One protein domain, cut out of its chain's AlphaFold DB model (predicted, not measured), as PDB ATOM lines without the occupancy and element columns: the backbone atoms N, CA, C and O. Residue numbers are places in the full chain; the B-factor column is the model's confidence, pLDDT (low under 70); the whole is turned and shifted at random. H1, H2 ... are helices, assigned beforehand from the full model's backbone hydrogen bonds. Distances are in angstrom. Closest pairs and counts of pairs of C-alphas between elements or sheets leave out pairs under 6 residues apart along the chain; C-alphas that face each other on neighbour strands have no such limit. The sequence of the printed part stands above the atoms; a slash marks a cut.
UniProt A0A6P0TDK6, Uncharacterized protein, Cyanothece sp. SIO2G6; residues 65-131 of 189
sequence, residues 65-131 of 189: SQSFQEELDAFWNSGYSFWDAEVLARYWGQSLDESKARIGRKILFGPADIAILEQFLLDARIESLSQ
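AT A GLANCE: This is residues 65 to 131 of the 189 residues of an uncharacterized protein of Cyanothece sp. SIO2G6 (UniProt A0A6P0TDK6). H3 and the long H4 make a V-shaped helical hairpin, with H2 across its open end and H1 crossing H3. The printed part has 67 residues with four named helices, H1 to H4, and no named strand: all helix. It is compact, radius of gyration of the C-alphas 11.3 A, spanning 37 by 24 by 17 A.

IN THESE COORDINATES: H1, residues 65 to 76, begins at C-alpha 65 (64.395, -41.606, 33.767). H2 is residues 82 to 92, H3 residues 96 to 109. H4, residues 111 to 130, 28.9 A long, ends at C-alpha 130 (31.126, -54.684, 25.063).

HOW THE PARTS SIT: The hub H3 touches H1 about perpendicular, 86 degrees, closest C-alphas Glu 71 and Gly 104, 4.3 A. H2 touches H3, closest C-alphas Ala 89 and Ser 99, 5.0 A. H4 touches H2 with residues 120 to 128 alone. H3 and H4, a hairpin, run opposite ways at 33 degrees. In the four helices every O i to N i+4 pair is within hydrogen-bond range.

THE WHOLE: The printed part has no cut, its three links are tight, and residues 65 to 66 have pLDDT under 70.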
ATOM      1  N   SER A  65      64.132 -40.160  33.859       57.66
ATOM      2  CA  SER A  65      64.395 -41.606  33.767       57.66
ATOM      3  C   SER A  65      64.200 -42.335  35.092       57.66
ATOM      4  O   SER A  65      63.834 -43.505  35.095       57.66
ATOM      5  N   GLN A  66      64.469 -41.662  36.214       59.47
ATOM      6  CA  GLN A  66      64.378 -42.283  37.529       59.47
ATOM      7  C   GLN A  66      62.920 -42.405  37.987       59.47
ATOM      8  O   GLN A  66      62.521 -43.487  38.400       59.47
ATOM      9  N   SER A  67      62.104 -41.358  37.819       80.69
ATOM     10  CA  SER A  67      60.680 -41.403  38.182       80.69
ATOM     11  C   SER A  67      59.889 -42.393  37.326       80.69
ATOM     12  O   SER A  67      59.103 -43.173  37.854       80.69
ATOM     13  N   PHE A  68      60.147 -42.443  36.015       86.12
ATOM     14  CA  PHE A  68      59.499 -43.416  35.135       86.12
ATOM     15  C   PHE A  68      59.862 -44.860  35.506       86.12
ATOM     16  O   PHE A  68      59.000 -45.736  35.500       86.12
ATOM     17  N   GLN A  69      61.122 -45.115  35.876       90.94
ATOM     18  CA  GLN A  69      61.529 -46.440  36.337       90.94
ATOM     19  C   GLN A  69      60.890 -46.799  37.686       90.94
ATOM     20  O   GLN A  69      60.396 -47.912  37.828       90.94
ATOM     21  N   GLU A  70      60.831 -45.869  38.643       93.94
ATOM     22  CA  GLU A  70      60.159 -46.074  39.938       93.94
ATOM     23  C   GLU A  70      58.666 -46.396  39.765       93.94
ATOM     24  O   GLU A  70      58.118 -47.250  40.461       93.94
ATOM     25  N   GLU A  71      58.005 -45.757  38.801       95.38
ATOM     26  CA  GLU A  71      56.621 -46.054  38.437       95.38
ATOM     27  C   GLU A  71      56.472 -47.455  37.831       95.38
ATOM     28  O   GLU A  71      55.589 -48.214  38.232       95.38
ATOM     29  N   LEU A  72      57.344 -47.843  36.898       96.38
ATOM     30  CA  LEU A  72      57.335 -49.204  36.357       96.38
ATOM     31  C   LEU A  72      57.593 -50.246  37.450       96.38
ATOM     32  O   LEU A  72      56.903 -51.262  37.502       96.38
ATOM     33  N   ASP A  73      58.537 -49.988  38.352       96.94
ATOM     34  CA  ASP A  73      58.837 -50.870  39.477       96.94
ATOM     35  C   ASP A  73      57.639 -50.979  40.428       96.94
ATOM     36  O   ASP A  73      57.320 -52.071  40.902       96.94
ATOM     37  N   ALA A  74      56.928 -49.877  40.686       97.69
ATOM     38  CA  ALA A  74      55.699 -49.894  41.474       97.69
ATOM     39  C   ALA A  74      54.606 -50.747  40.814       97.69
ATOM     40  O   ALA A  74      53.928 -51.497  41.514       97.69
ATOM     41  N   PHE A  75      54.463 -50.690  39.485       98.31
ATOM     42  CA  PHE A  75      53.564 -51.575  38.741       98.31
ATOM     43  C   PHE A  75      53.977 -53.049  38.870       98.31
ATOM     44  O   PHE A  75      53.146 -53.881  39.229       98.31
ATOM     45  N   TRP A  76      55.251 -53.384  38.647       97.44
ATOM     46  CA  TRP A  76      55.724 -54.774  38.709       97.44
ATOM     47  C   TRP A  76      55.653 -55.390  40.108       97.44
ATOM     48  O   TRP A  76      55.473 -56.597  40.237       97.44
ATOM     49  N   ASN A  77      55.765 -54.567  41.152       97.75
ATOM     50  CA  ASN A  77      55.611 -54.993  42.543       97.75
ATOM     51  C   ASN A  77      54.150 -54.963  43.029       97.75
ATOM     52  O   ASN A  77      53.887 -55.212  44.208       97.75
ATOM     53  N   SER A  78      53.204 -54.624  42.151       97.38
ATOM     54  CA  SER A  78      51.780 -54.556  42.472       97.38
ATOM     55  C   SER A  78      51.055 -55.883  42.229       97.38
ATOM     56  O   SER A  78      51.640 -56.873  41.800       97.38
ATOM     57  N   GLY A  79      49.749 -55.894  42.511       96.56
ATOM     58  CA  GLY A  79      48.852 -56.986  42.131       96.56
ATOM     59  C   GLY A  79      48.197 -56.821  40.754       96.56
ATOM     60  O   GLY A  79      47.401 -57.679  40.386       96.56
ATOM     61  N   TYR A  80      48.478 -55.739  40.017       97.94
ATOM     62  CA  TYR A  80      47.926 -55.540  38.675       97.94
ATOM     63  C   TYR A  80      48.685 -56.379  37.653       97.94
ATOM     64  O   TYR A  80      49.914 -56.449  37.656       97.94
ATOM     65  N   SER A  81      47.937 -57.004  36.756       97.56
ATOM     66  CA  SER A  81      48.483 -57.846  35.702       97.56
ATOM     67  C   SER A  81      48.948 -57.030  34.494       97.56
ATOM     68  O   SER A  81      48.573 -55.871  34.292       97.56
ATOM     69  N   PHE A  82      49.724 -57.680  33.624       97.75
ATOM     70  CA  PHE A  82      50.015 -57.173  32.282       97.75
ATOM     71  C   PHE A  82      48.730 -56.786  31.533       97.75
ATOM     72  O   PHE A  82      48.669 -55.731  30.902       97.75
ATOM     73  N   TRP A  83      47.693 -57.618  31.637       98.31
ATOM     74  CA  TRP A  83      46.434 -57.414  30.931       98.31
ATOM     75  C   TRP A  83      45.603 -56.262  31.499       98.31
ATOM     76  O   TRP A  83      44.942 -55.570  30.730       98.31
ATOM     77  N   ASP A  84      45.709 -55.970  32.797       98.69
ATOM     78  CA  ASP A  84      45.107 -54.759  33.373       98.69
ATOM     79  C   ASP A  84      45.726 -53.498  32.766       98.69
ATOM     80  O   ASP A  84      45.011 -52.563  32.395       98.69
ATOM     81  N   ALA A  85      47.053 -53.493  32.598       98.69
ATOM     82  CA  ALA A  85      47.752 -52.397  31.939       98.69
ATOM     83  C   ALA A  85      47.377 -52.271  30.458       98.69
ATOM     84  O   ALA A  85      47.195 -51.149  29.991       98.69
ATOM     85  N   GLU A  86      47.214 -53.380  29.736       98.44
ATOM     86  CA  GLU A  86      46.797 -53.381  28.325       98.44
ATOM     87  C   GLU A  86      45.356 -52.869  28.145       98.44
ATOM     88  O   GLU A  86      45.086 -52.040  27.273       98.44
ATOM     89  N   VAL A  87      44.428 -53.291  29.010       98.56
ATOM     90  CA  VAL A  87      43.040 -52.793  29.024       98.56
ATOM     91  C   VAL A  87      43.011 -51.286  29.283       98.56
ATOM     92  O   VAL A  87      42.351 -50.538  28.557       98.56
ATOM     93  N   LEU A  88      43.775 -50.818  30.270       98.62
ATOM     94  CA  LEU A  88      43.881 -49.397  30.593       98.62
ATOM     95  C   LEU A  88      44.621 -48.589  29.518       98.62
ATOM     96  O   LEU A  88      44.257 -47.441  29.272       98.62
ATOM     97  N   ALA A  89      45.606 -49.173  28.831       98.19
ATOM     98  CA  ALA A  89      46.330 -48.518  27.742       98.19
ATOM     99  C   ALA A  89      45.370 -48.149  26.608       98.19
ATOM    100  O   ALA A  89      45.347 -47.010  26.138       98.19
ATOM    101  N   ARG A  90      44.512 -49.101  26.233       97.12
ATOM    102  CA  ARG A  90      43.466 -48.903  25.225       97.12
ATOM    103  C   ARG A  90      42.441 -47.869  25.665       97.12
ATOM    104  O   ARG A  90      42.122 -46.980  24.881       97.12
ATOM    105  N   TYR A  91      41.977 -47.954  26.911       97.94
ATOM    106  CA  TYR A  91      40.987 -47.026  27.460       97.94
ATOM    107  C   TYR A  91      41.502 -45.582  27.539       97.94
ATOM    108  O   TYR A  91      40.808 -44.639  27.170       97.94
ATOM    109  N   TRP A  92      42.750 -45.391  27.969       97.31
ATOM    110  CA  TRP A  92      43.378 -44.071  28.035       97.31
ATOM    111  C   TRP A  92      43.934 -43.583  26.691       97.31
ATOM    112  O   TRP A  92      44.291 -42.410  26.580       97.31
ATOM    113  N   GLY A  93      43.997 -44.447  25.674       95.75
ATOM    114  CA  GLY A  93      44.520 -44.111  24.351       95.75
ATOM    115  C   GLY A  93      46.030 -43.860  24.340       95.75
ATOM    116  O   GLY A  93      46.487 -42.935  23.671       95.75
ATOM    117  N   GLN A  94      46.795 -44.659  25.084       96.19
ATOM    118  CA  GLN A  94      48.246 -44.522  25.243       96.19
ATOM    119  C   GLN A  94      48.971 -45.864  25.054       96.19
ATOM    120  O   GLN A  94      48.335 -46.902  24.868       96.19
ATOM    121  N   SER A  95      50.304 -45.856  25.067       96.00
ATOM    122  CA  SER A  95      51.089 -47.090  24.962       96.00
ATOM    123  C   SER A  95      50.999 -47.946  26.231       96.00
ATOM    124  O   SER A  95      50.683 -47.464  27.324       96.00
ATOM    125  N   LEU A  96      51.315 -49.236  26.099       96.19
ATOM    126  CA  LEU A  96      51.349 -50.165  27.226       96.19
ATOM    127  C   LEU A  96      52.329 -49.715  28.321       96.19
ATOM    128  O   LEU A  96      51.989 -49.768  29.501       96.19
ATOM    129  N   ASP A  97      53.524 -49.250  27.953       94.19
ATOM    130  CA  ASP A  97      54.530 -48.830  28.936       94.19
ATOM    131  C   ASP A  97      54.111 -47.547  29.669       94.19
ATOM    132  O   ASP A  97      54.265 -47.458  30.887       94.19
ATOM    133  N   GLU A  98      53.473 -46.597  28.975       94.69
ATOM    134  CA  GLU A  98      52.851 -45.426  29.614       94.69
ATOM    135  C   GLU A  98      51.705 -45.831  30.554       94.69
ATOM    136  O   GLU A  98      51.523 -45.225  31.610       94.69
ATOM    137  N   SER A  99      50.938 -46.869  30.208       98.25
ATOM    138  CA  SER A  99      49.886 -47.425  31.070       98.25
ATOM    139  C   SER A  99      50.439 -48.033  32.348       98.25
ATOM    140  O   SER A  99      49.994 -47.661  33.433       98.25
ATOM    141  N   LYS A 100      51.472 -48.876  32.245       98.25
ATOM    142  CA  LYS A 100      52.171 -49.436  33.411       98.25
ATOM    143  C   LYS A 100      52.705 -48.334  34.320       98.25
ATOM    144  O   LYS A 100      52.439 -48.350  35.518       98.25
ATOM    145  N   ALA A 101      53.386 -47.339  33.753       96.88
ATOM    146  CA  ALA A 101      53.918 -46.223  34.526       96.88
ATOM    147  C   ALA A 101      52.798 -45.396  35.188       96.88
ATOM    148  O   ALA A 101      52.863 -45.068  36.372       96.88
ATOM    149  N   ARG A 102      51.693 -45.126  34.478       97.00
ATOM    150  CA  ARG A 102      50.540 -44.410  35.048       97.00
ATOM    151  C   ARG A 102      49.872 -45.185  36.186       97.00
ATOM    152  O   ARG A 102      49.489 -44.564  37.178       97.00
ATOM    153  N   ILE A 103      49.759 -46.509  36.078       98.19
ATOM    154  CA  ILE A 103      49.302 -47.386  37.168       98.19
ATOM    155  C   ILE A 103      50.254 -47.276  38.363       98.19
ATOM    156  O   ILE A 103      49.817 -46.975  39.472       98.19
ATOM    157  N   GLY A 104      51.556 -47.438  38.125       97.69
ATOM    158  CA  GLY A 104      52.599 -47.319  39.142       97.69
ATOM    159  C   GLY A 104      52.568 -45.994  39.896       97.69
ATOM    160  O   GLY A 104      52.581 -45.972  41.124       97.69
ATOM    161  N   ARG A 105      52.420 -44.882  39.177       96.31
ATOM    162  CA  ARG A 105      52.271 -43.543  39.761       96.31
ATOM    163  C   ARG A 105      51.069 -43.454  40.700       96.31
ATOM    164  O   ARG A 105      51.196 -42.934  41.805       96.31
ATOM    165  N   LYS A 106      49.913 -43.990  40.288       95.44
ATOM    166  CA  LYS A 106      48.703 -44.021  41.128       95.44
ATOM    167  C   LYS A 106      48.918 -44.855  42.394       95.44
ATOM    168  O   LYS A 106      48.460 -44.466  43.463       95.44
ATOM    169  N   ILE A 107      49.676 -45.948  42.307       97.62
ATOM    170  CA  ILE A 107      50.064 -46.755  43.474       97.62
ATOM    171  C   ILE A 107      50.967 -45.956  44.421       97.62
ATOM    172  O   ILE A 107      50.712 -45.927  45.625       97.62
ATOM    173  N   LEU A 108      51.990 -45.276  43.891       94.44
ATOM    174  CA  LEU A 108      52.930 -44.467  44.676       94.44
ATOM    175  C   LEU A 108      52.246 -43.288  45.387       94.44
ATOM    176  O   LEU A 108      52.641 -42.927  46.495       94.44
ATOM    177  N   PHE A 109      51.207 -42.705  44.784       92.06
ATOM    178  CA  PHE A 109      50.421 -41.617  45.381       92.06
ATOM    179  C   PHE A 109      49.475 -42.094  46.497       92.06
ATOM    180  O   PHE A 109      49.081 -41.307  47.361       92.06
ATOM    181  N   GLY A 110      49.193 -43.397  46.552       91.19
ATOM    182  CA  GLY A 110      48.580 -44.054  47.698       91.19
ATOM    183  C   GLY A 110      47.085 -44.363  47.548       91.19
ATOM    184  O   GLY A 110      46.528 -44.336  46.451       91.19
ATOM    185  N   PRO A 111      46.397 -44.700  48.658       94.88
ATOM    186  CA  PRO A 111      45.091 -45.368  48.610       94.88
ATOM    187  C   PRO A 111      43.969 -44.615  47.881       94.88
ATOM    188  O   PRO A 111      43.083 -45.251  47.314       94.88
ATOM    189  N   ALA A 112      43.982 -43.280  47.897       94.19
ATOM    190  CA  ALA A 112      42.970 -42.484  47.201       94.19
ATOM    191  C   ALA A 112      43.102 -42.619  45.675       94.19
ATOM    192  O   ALA A 112      42.109 -42.852  44.989       94.19
ATOM    193  N   ASP A 113      44.326 -42.543  45.157       94.19
ATOM    194  CA  ASP A 113      44.626 -42.730  43.739       94.19
ATOM    195  C   ASP A 113      44.433 -44.181  43.289       94.19
ATOM    196  O   ASP A 113      43.971 -44.410  42.172       94.19
ATOM    197  N   ILE A 114      44.690 -45.156  44.167       96.44
ATOM    198  CA  ILE A 114      44.352 -46.566  43.919       96.44
ATOM    199  C   ILE A 114      42.836 -46.734  43.742       96.44
ATOM    200  O   ILE A 114      42.400 -47.401  42.810       96.44
ATOM    201  N   ALA A 115      42.007 -46.096  44.569       95.50
ATOM    202  CA  ALA A 115      40.553 -46.178  44.404       95.50
ATOM    203  C   ALA A 115      40.079 -45.586  43.061       95.50
ATOM    204  O   ALA A 115      39.163 -46.117  42.435       95.50
ATOM    205  N   ILE A 116      40.722 -44.509  42.596       94.75
ATOM    206  CA  ILE A 116      40.459 -43.925  41.274       94.75
ATOM    207  C   ILE A 116      40.935 -44.869  40.159       94.75
ATOM    208  O   ILE A 116      40.232 -45.052  39.167       94.75
ATOM    209  N   LEU A 117      42.109 -45.486  40.317       97.62
ATOM    210  CA  LEU A 117      42.632 -46.489  39.390       97.62
ATOM    211  C   LEU A 117      41.667 -47.672  39.231       97.62
ATOM    212  O   LEU A 117      41.378 -48.062  38.104       97.62
ATOM    213  N   GLU A 118      41.130 -48.203  40.330       98.25
ATOM    214  CA  GLU A 118      40.148 -49.295  40.294       98.25
ATOM    215  C   GLU A 118      38.874 -48.912  39.536       98.25
ATOM    216  O   GLU A 118      38.333 -49.717  38.777       98.25
ATOM    217  N   GLN A 119      38.412 -47.667  39.685       97.50
ATOM    218  CA  GLN A 119      37.272 -47.170  38.917       97.50
ATOM    219  C   GLN A 119      37.591 -47.119  37.417       97.50
ATOM    220  O   GLN A 119      36.800 -47.608  36.611       97.50
ATOM    221  N   PHE A 120      38.767 -46.607  37.035       98.25
ATOM    222  CA  PHE A 120      39.195 -46.622  35.635       98.25
ATOM    223  C   PHE A 120      39.296 -48.038  35.074       98.25
ATOM    224  O   PHE A 120      38.869 -48.282  33.949       98.25
ATOM    225  N   LEU A 121      39.836 -48.978  35.850       98.62
ATOM    226  CA  LEU A 121      39.967 -50.365  35.426       98.62
ATOM    227  C   LEU A 121      38.594 -51.020  35.235       98.62
ATOM    228  O   LEU A 121      38.388 -51.744  34.261       98.62
ATOM    229  N   LEU A 122      37.635 -50.741  36.121       98.50
ATOM    230  CA  LEU A 122      36.256 -51.198  35.969       98.50
ATOM    231  C   LEU A 122      35.620 -50.666  34.677       98.50
ATOM    232  O   LEU A 122      35.066 -51.451  33.906       98.50
ATOM    233  N   ASP A 123      35.722 -49.362  34.423       98.12
ATOM    234  CA  ASP A 123      35.132 -48.732  33.238       98.12
ATOM    235  C   ASP A 123      35.779 -49.254  31.945       98.12
ATOM    236  O   ASP A 123      35.079 -49.654  31.011       98.12
ATOM    237  N   ALA A 124      37.109 -49.379  31.932       98.44
ATOM    238  CA  ALA A 124      37.871 -49.932  30.815       98.44
ATOM    239  C   ALA A 124      37.499 -51.394  30.508       98.44
ATOM    240  O   ALA A 124      37.382 -51.790  29.341       98.44
ATOM    241  N   ARG A 125      37.261 -52.204  31.548       98.56
ATOM    242  CA  ARG A 125      36.787 -53.588  31.410       98.56
ATOM    243  C   ARG A 125      35.374 -53.646  30.849       98.56
ATOM    244  O   ARG A 125      35.124 -54.440  29.946       98.56
ATOM    245  N   ILE A 126      34.456 -52.812  31.340       98.38
ATOM    246  CA  ILE A 126      33.080 -52.737  30.822       98.38
ATOM    247  C   ILE A 126      33.091 -52.370  29.336       98.38
ATOM    248  O   ILE A 126      32.413 -53.022  28.535       98.38
ATOM    249  N   GLU A 127      33.886 -51.368  28.954       97.94
ATOM    250  CA  GLU A 127      34.035 -50.965  27.557       97.94
ATOM    251  C   GLU A 127      34.592 -52.111  26.703       97.94
ATOM    252  O   GLU A 127      33.990 -52.476  25.689       97.94
ATOM    253  N   SER A 128      35.683 -52.741  27.142       97.94
ATOM    254  CA  SER A 128      36.325 -53.846  26.417       97.94
ATOM    255  C   SER A 128      35.399 -55.059  26.268       97.94
ATOM    256  O   SER A 128      35.291 -55.636  25.185       97.94
ATOM    257  N   LEU A 129      34.648 -55.416  27.319       98.31
ATOM    258  CA  LEU A 129      33.681 -56.519  27.293       98.31
ATOM    259  C   LEU A 129      32.535 -56.273  26.305       98.31
ATOM    260  O   LEU A 129      32.033 -57.231  25.711       98.31
ATOM    261  N   SER A 130      32.137 -55.016  26.077       97.62
ATOM    262  CA  SER A 130      31.126 -54.684  25.063       97.62
ATOM    263  C   SER A 130      31.581 -55.027  23.636       97.62
ATOM    264  O   SER A 130      30.751 -55.233  22.750       97.62
ATOM    265  N   GLN A 131      32.895 -55.161  23.432       96.44
ATOM    266  CA  GLN A 131      33.535 -55.472  22.157       96.44
ATOM    267  C   GLN A 131      34.191 -56.859  22.140       96.44
ATOM    268  O   GLN A 131      35.000 -57.136  21.259       96.44
TER     269      GLN A 131